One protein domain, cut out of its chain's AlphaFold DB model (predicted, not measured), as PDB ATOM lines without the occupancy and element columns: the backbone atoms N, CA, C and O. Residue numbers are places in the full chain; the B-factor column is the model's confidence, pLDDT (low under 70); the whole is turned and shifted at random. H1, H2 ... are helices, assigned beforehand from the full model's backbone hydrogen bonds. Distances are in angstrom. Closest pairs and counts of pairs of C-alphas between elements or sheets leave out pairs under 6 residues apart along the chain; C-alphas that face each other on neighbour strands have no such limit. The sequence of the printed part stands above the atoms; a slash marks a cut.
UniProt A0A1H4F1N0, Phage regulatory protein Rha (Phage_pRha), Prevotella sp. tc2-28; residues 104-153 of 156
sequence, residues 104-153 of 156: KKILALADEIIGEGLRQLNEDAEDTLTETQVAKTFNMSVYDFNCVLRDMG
ATOM      1  N   LYS A 104      -3.156   5.793 -39.174       70.62
ATOM      2  CA  LYS A 104      -2.607   6.656 -38.114       70.62
ATOM      3  C   LYS A 104      -1.486   7.597 -38.575       70.62
ATOM      4  O   LYS A 104      -1.438   8.741 -38.151       70.62
ATOM      5  N   LYS A 105      -0.579   7.121 -39.427       76.00
ATOM      6  CA  LYS A 105       0.507   7.923 -40.002       76.00
ATOM      7  C   LYS A 105      -0.017   8.919 -41.036       76.00
ATOM      8  O   LYS A 105       0.506  10.019 -41.110       76.00
ATOM      9  N   ILE A 106      -1.046   8.553 -41.805       77.88
ATOM     10  CA  ILE A 106      -1.708   9.486 -42.733       77.88
ATOM     11  C   ILE A 106      -2.341  10.640 -41.950       77.88
ATOM     12  O   ILE A 106      -2.151  11.792 -42.321       77.88
ATOM     13  N   LEU A 107      -3.034  10.335 -40.847       80.12
ATOM     14  CA  LEU A 107      -3.607  11.349 -39.958       80.12
ATOM     15  C   LEU A 107      -2.527  12.245 -39.341       80.12
ATOM     16  O   LEU A 107      -2.647  13.458 -39.414       80.12
ATOM     17  N   ALA A 108      -1.438  11.664 -38.830       78.94
ATOM     18  CA  ALA A 108      -0.338  12.441 -38.253       78.94
ATOM     19  C   ALA A 108       0.315  13.403 -39.264       78.94
ATOM     20  O   ALA A 108       0.606  14.543 -38.922       78.94
ATOM     21  N   LEU A 109       0.510  12.963 -40.513       83.44
ATOM     22  CA  LEU A 109       1.038  13.817 -41.583       83.44
ATOM     23  C   LEU A 109       0.052  14.927 -41.970       83.44
ATOM     24  O   LEU A 109       0.466  16.047 -42.248       83.44
ATOM     25  N   ALA A 110      -1.249  14.627 -41.997       83.88
ATOM     26  CA  ALA A 110      -2.272  15.631 -42.263       83.88
ATOM     27  C   ALA A 110      -2.319  16.695 -41.153       83.88
ATOM     28  O   ALA A 110      -2.365  17.882 -41.466       83.88
ATOM     29  N   ASP A 111      -2.238  16.285 -39.884       85.44
ATOM     30  CA  ASP A 111      -2.176  17.196 -38.735       85.44
ATOM     31  C   ASP A 111      -0.936  18.102 -38.793       85.44
ATOM     32  O   ASP A 111      -1.025  19.294 -38.497       85.44
ATOM     33  N   GLU A 112       0.213  17.569 -39.219       85.44
ATOM     34  CA  GLU A 112       1.448  18.339 -39.397       85.44
ATOM     35  C   GLU A 112       1.299  19.408 -40.492       85.44
ATOM     36  O   GLU A 112       1.588  20.578 -40.241       85.44
ATOM     37  N   ILE A 113       0.744  19.045 -41.655       85.94
ATOM     38  CA  ILE A 113       0.470  19.978 -42.764       85.94
ATOM     39  C   ILE A 113      -0.501  21.084 -42.330       85.94
ATOM     40  O   ILE A 113      -0.288  22.260 -42.633       85.94
ATOM     41  N   ILE A 114      -1.572  20.724 -41.616       84.69
ATOM     42  CA  ILE A 114      -2.540  21.697 -41.090       84.69
ATOM     43  C   ILE A 114      -1.847  22.631 -40.091       84.69
ATOM     44  O   ILE A 114      -2.025  23.847 -40.161       84.69
ATOM     45  N   GLY A 115      -1.023  22.084 -39.194       80.94
ATOM     46  CA  GLY A 115      -0.255  22.856 -38.224       80.94
ATOM     47  C   GLY A 115       0.713  23.848 -38.874       80.94
ATOM     48  O   GLY A 115       0.787  24.995 -38.440       80.94
ATOM     49  N   GLU A 116       1.428  23.443 -39.922       82.25
ATOM     50  CA  GLU A 116       2.305  24.334 -40.691       82.25
ATOM     51  C   GLU A 116       1.523  25.445 -41.397       82.25
ATOM     52  O   GLU A 116       1.906  26.612 -41.302       82.25
ATOM     53  N   GLY A 117       0.397  25.114 -42.038       80.88
ATOM     54  CA  GLY A 117      -0.459  26.103 -42.696       80.88
ATOM     55  C   GLY A 117      -1.017  27.143 -41.720       80.88
ATOM     56  O   GLY A 117      -1.007  28.335 -42.013       80.88
ATOM     57  N   LEU A 118      -1.435  26.713 -40.525       77.19
ATOM     58  CA  LEU A 118      -1.881  27.626 -39.469       77.19
ATOM     59  C   LEU A 118      -0.756  28.545 -38.978       77.19
ATOM     60  O   LEU A 118      -1.012  29.712 -38.699       77.19
ATOM     61  N   ARG A 119       0.486  28.051 -38.883       76.50
ATOM     62  CA  ARG A 119       1.640  28.887 -38.503       76.50
ATOM     63  C   ARG A 119       1.941  29.948 -39.551       76.50
ATOM     64  O   ARG A 119       2.155  31.085 -39.165       76.50
ATOM     65  N   GLN A 120       1.915  29.591 -40.835       78.44
ATOM     66  CA  GLN A 120       2.128  30.546 -41.930       78.44
ATOM     67  C   GLN A 120       1.054  31.638 -41.938       78.44
ATOM     68  O   GLN A 120       1.369  32.814 -42.049       78.44
ATOM     69  N   LEU A 121      -0.217  31.263 -41.759       76.25
ATOM     70  CA  LEU A 121      -1.320  32.227 -41.698       76.25
ATOM     71  C   LEU A 121      -1.250  33.146 -40.469       76.25
ATOM     72  O   LEU A 121      -1.755  34.264 -40.519       76.25
ATOM     73  N   ASN A 122      -0.636  32.678 -39.383       72.25
ATOM     74  CA  ASN A 122      -0.437  33.453 -38.162       72.25
ATOM     75  C   ASN A 122       0.915  34.190 -38.124       72.25
ATOM     76  O   ASN A 122       1.159  34.913 -37.166       72.25
ATOM     77  N   GLU A 123       1.799  34.016 -39.112       68.50
ATOM     78  CA  GLU A 123       3.127  34.651 -39.137       68.50
ATOM     79  C   GLU A 123       3.021  36.174 -39.323       68.50
ATOM     80  O   GLU A 123       3.766  36.926 -38.699       68.50
ATOM     81  N   ASP A 124       2.025  36.623 -40.095       62.44
ATOM     82  CA  ASP A 124       1.695  38.039 -40.296       62.44
ATOM     83  C   ASP A 124       0.819  38.628 -39.165       62.44
ATOM     84  O   ASP A 124       0.472  39.812 -39.192       62.44
ATOM     85  N   ALA A 125       0.407  37.821 -38.179       66.31
ATOM     86  CA  ALA A 125      -0.396  38.290 -37.053       66.31
ATOM     87  C   ALA A 125       0.522  38.862 -35.959       66.31
ATOM     88  O   ALA A 125       1.187  38.120 -35.241       66.31
ATOM     89  N   GLU A 126       0.552  40.192 -35.824       58.16
ATOM     90  CA  GLU A 126       1.499  40.882 -34.932       58.16
ATOM     91  C   GLU A 126       1.259  40.644 -33.427       58.16
ATOM     92  O   GLU A 126       2.209  40.758 -32.659       58.16
ATOM     93  N   ASP A 127       0.046  40.277 -32.987       65.25
ATOM     94  CA  ASP A 127      -0.278  40.173 -31.557       65.25
ATOM     95  C   ASP A 127      -1.267  39.044 -31.212       65.25
ATOM     96  O   ASP A 127      -2.328  38.884 -31.824       65.25
ATOM     97  N   THR A 128      -0.967  38.310 -30.134       66.19
ATOM     98  CA  THR A 128      -1.915  37.388 -29.492       66.19
ATOM     99  C   THR A 128      -2.945  38.200 -28.713       66.19
ATOM    100  O   THR A 128      -2.643  38.767 -27.660       66.19
ATOM    101  N   LEU A 129      -4.183  38.246 -29.201       70.81
ATOM    102  CA  LEU A 129      -5.271  38.900 -28.481       70.81
ATOM    103  C   LEU A 129      -5.719  38.038 -27.295       70.81
ATOM    104  O   LEU A 129      -5.999  36.848 -27.424       70.81
ATOM    105  N   THR A 130      -5.832  38.663 -26.129       73.00
ATOM    106  CA  THR A 130      -6.496  38.065 -24.962       73.00
ATOM    107  C   THR A 130      -8.005  37.963 -25.194       73.00
ATOM    108  O   THR A 130      -8.584  38.792 -25.898       73.00
ATOM    109  N   GLU A 131      -8.677  36.997 -24.557       70.25
ATOM    110  CA  GLU A 131     -10.143  36.822 -24.634       70.25
ATOM    111  C   GLU A 131     -10.902  38.136 -24.380       70.25
ATOM    112  O   GLU A 131     -11.878  38.455 -25.056       70.25
ATOM    113  N   THR A 132     -10.406  38.956 -23.451       75.50
ATOM    114  CA  THR A 132     -10.952  40.280 -23.130       75.50
ATOM    115  C   THR A 132     -10.811  41.294 -24.260       75.50
ATOM    116  O   THR A 132     -11.692  42.140 -24.421       75.50
ATOM    117  N   GLN A 133      -9.721  41.252 -25.024       77.50
ATOM    118  CA  GLN A 133      -9.523  42.123 -26.181       77.50
ATOM    119  C   GLN A 133     -10.409  41.684 -27.348       77.50
ATOM    120  O   GLN A 133     -11.041  42.536 -27.966       77.50
ATOM    121  N   VAL A 134     -10.538  40.376 -27.590       80.62
ATOM    122  CA  VAL A 134     -11.413  39.845 -28.647       80.62
ATOM    123  C   VAL A 134     -12.884  40.140 -28.345       80.62
ATOM    124  O   VAL A 134     -13.584  40.691 -29.194       80.62
ATOM    125  N   ALA A 135     -13.340  39.875 -27.117       82.56
ATOM    126  CA  ALA A 135     -14.716  40.137 -26.699       82.56
ATOM    127  C   ALA A 135     -15.108  41.617 -26.878       82.56
ATOM    128  O   ALA A 135     -16.191  41.923 -27.382       82.56
ATOM    129  N   LYS A 136     -14.194  42.545 -26.553       83.75
ATOM    130  CA  LYS A 136     -14.402  43.988 -26.756       83.75
ATOM    131  C   LYS A 136     -14.561  44.365 -28.228       83.75
ATOM    132  O   LYS A 136     -15.418  45.188 -28.529       83.75
ATOM    133  N   THR A 137     -13.786  43.769 -29.135       83.94
ATOM    134  CA  THR A 137     -13.871  44.042 -30.583       83.94
ATOM    135  C   THR A 137     -15.239  43.676 -31.158       83.94
ATOM    136  O   THR A 137     -15.749  44.368 -32.036       83.94
ATOM    137  N   PHE A 138     -15.864  42.623 -30.628       85.25
ATOM    138  CA  PHE A 138     -17.201  42.178 -31.028       85.25
ATOM    139  C   PHE A 138     -18.336  42.743 -30.157       85.25
ATOM    140  O   PHE A 138     -19.470  42.280 -30.266       85.25
ATOM    141  N   ASN A 139     -18.062  43.742 -29.306       86.69
ATOM    142  CA  ASN A 139     -19.042  44.350 -28.395       86.69
ATOM    143  C   ASN A 139     -19.766  43.337 -27.476       86.69
ATOM    144  O   ASN A 139     -20.915  43.554 -27.089       86.69
ATOM    145  N   MET A 140     -19.099  42.246 -27.100       87.75
ATOM    146  CA  MET A 140     -19.650  41.217 -26.215       87.75
ATOM    147  C   MET A 140     -18.928  41.171 -24.868       87.75
ATOM    148  O   MET A 140     -17.802  41.657 -24.722       87.75
ATOM    149  N   SER A 141     -19.586  40.601 -23.854       87.56
ATOM    150  CA  SER A 141     -18.926  40.364 -22.574       87.56
ATOM    151  C   SER A 141     -17.962  39.179 -22.682       87.56
ATOM    152  O   SER A 141     -18.131  38.289 -23.513       87.56
ATOM    153  N   VAL A 142     -16.948  39.147 -21.814       83.69
ATOM    154  CA  VAL A 142     -16.004  38.015 -21.722       83.69
ATOM    155  C   VAL A 142     -16.746  36.711 -21.426       83.69
ATOM    156  O   VAL A 142     -16.378  35.657 -21.927       83.69
ATOM    157  N   TYR A 143     -17.818  36.791 -20.633       86.94
ATOM    158  CA  TYR A 143     -18.664  35.646 -20.328       86.94
ATOM    159  C   TYR A 143     -19.350  35.108 -21.589       86.94
ATOM    160  O   TYR A 143     -19.251  33.916 -21.867       86.94
ATOM    161  N   ASP A 144     -19.965  35.988 -22.383       85.81
ATOM    162  CA  ASP A 144     -20.653  35.599 -23.620       85.81
ATOM    163  C   ASP A 144     -19.667  35.037 -24.650       85.81
ATOM    164  O   ASP A 144     -19.952  34.033 -25.299       85.81
ATOM    165  N   PHE A 145     -18.476  35.635 -24.754       86.69
ATOM    166  CA  PHE A 145     -17.417  35.128 -25.623       86.69
ATOM    167  C   PHE A 145     -16.952  33.728 -25.196       86.69
ATOM    168  O   PHE A 145     -16.841  32.837 -26.035       86.69
ATOM    169  N   ASN A 146     -16.774  33.486 -23.895       85.75
ATOM    170  CA  ASN A 146     -16.358  32.175 -23.387       85.75
ATOM    171  C   ASN A 146     -17.455  31.111 -23.545       85.75
ATOM    172  O   ASN A 146     -17.145  29.938 -23.759       85.75
ATOM    173  N   CYS A 147     -18.733  31.500 -23.511       87.94
ATOM    174  CA  CYS A 147     -19.833  30.620 -23.909       87.94
ATOM    175  C   CYS A 147     -19.725  30.218 -25.386       87.94
ATOM    176  O   CYS A 147     -19.813  29.033 -25.693       87.94
ATOM    177  N   VAL A 148     -19.443  31.167 -26.286       86.00
ATOM    178  CA  VAL A 148     -19.242  30.879 -27.717       86.00
ATOM    179  C   VAL A 148     -18.041  29.955 -27.940       86.00
ATOM    180  O   VAL A 148     -18.133  29.005 -28.715       86.00
ATOM    181  N   LEU A 149     -16.927  30.181 -27.237       85.81
ATOM    182  CA  LEU A 149     -15.745  29.319 -27.335       85.81
ATOM    183  C   LEU A 149     -16.013  27.888 -26.847       85.81
ATOM    184  O   LEU A 149     -15.492  26.942 -27.444       85.81
ATOM    185  N   ARG A 150     -16.844  27.717 -25.809       87.06
ATOM    186  CA  ARG A 150     -17.310  26.398 -25.348       87.06
ATOM    187  C   ARG A 150     -18.225  25.716 -26.347       87.06
ATOM    188  O   ARG A 150     -18.028  24.536 -26.627       87.06
ATOM    189  N   ASP A 151     -19.182  26.447 -26.910       89.25
ATOM    190  CA  ASP A 151     -20.105  25.913 -27.913       89.25
ATOM    191  C   ASP A 151     -19.362  25.468 -29.183       89.25
ATOM    192  O   ASP A 151     -19.731  24.477 -29.813       89.25
ATOM    193  N   MET A 152     -18.271  26.159 -29.533       85.81
ATOM    194  CA  MET A 152     -17.377  25.795 -30.637       85.81
ATOM    195  C   MET A 152     -16.352  24.704 -30.277       85.81
ATOM    196  O   MET A 152     -15.621  24.249 -31.157       85.81
ATOM    197  N   GLY A 153     -16.272  24.277 -29.013       83.94
ATOM    198  CA  GLY A 153     -15.322  23.259 -28.547       83.94
ATOM    199  C   GLY A 153     -13.853  23.702 -28.552       83.94
ATOM    200  O   GLY A 153     -12.961  22.856 -28.565       83.94
TER     201      GLY A 153
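Overview. This is residues 104 to 153 of the 156 residues of the protein "Phage regulatory protein Rha (Phage_pRha)" of Prevotella sp. tc2-28 (UniProt A0A1H4F1N0). One long, lone helix, H1, sticks out as an arm, and a strung-out link joins it to a small head of two short helices, H2 and H3, set about perpendicular to each other. The shape is open: H1 touches no helix, and the one contact between helices is that of H2 with H3 in the head. The printed part has 50 residues with three named helices in the order H1, H2, H3 and no named strand; its class is all helix, with 37 residues in the helices. It is extended, with a radius of gyration of the C-alphas of 15.1 A, and its outline is flat, the C-alphas spanning 41 by 27 by 12 A.

Along the chain. H1, the longest helix, holds residues 104 to 123 and measures 28.6 A from first to last C-alpha. It begins with C-alpha 104 at (-2.607, 6.656, -38.114) and ends with C-alpha 123 at (3.127, 34.651, -39.137), with y rising along it. H2 holds residues 131 to 137 and measures 10.1 A. H3 holds residues 142 to 151 and measures 14.2 A, ending with C-alpha 151 at (-20.105, 25.913, -27.913).

Arrangement. H1 stands free together with the link after it: residues 104 to 130, of which 104 to 123 belong to H1, have no C-alpha 8 or more residues away along the chain within 10 A. H1 and H2 are apart, and so are H1 and H3. H2 and H3 touch, with 7 pairs of C-alphas within 8 A. The closest C-alphas of the two are those of Ala 135 and Val 142, 5.6 A apart. Their lines are about perpendicular, at 75 degrees, and their centres are 11.0 A apart. In H1, H2 and H3 every pair of O of residue i and N of residue i+4 is within hydrogen-bond range.

Size, cuts and confidence. The two C-alphas farthest apart are those of Lys 105 and Asn 139, at 42.9 A. The first and last printed C-alphas, those of Lys 104 and Gly 153, are 23.0 A apart. The printed part has no cut. The link from H1 to H2, with 7 residues between them, is short, and the link from H2 to H3, with 4, is tight; no link is long. The mean pLDDT of the printed part is 79.7, and residues 123 to 128 are under 70, low in the model's own confidence. H3 has a mean pLDDT of 86, against 79 for H1 and 79 for H2.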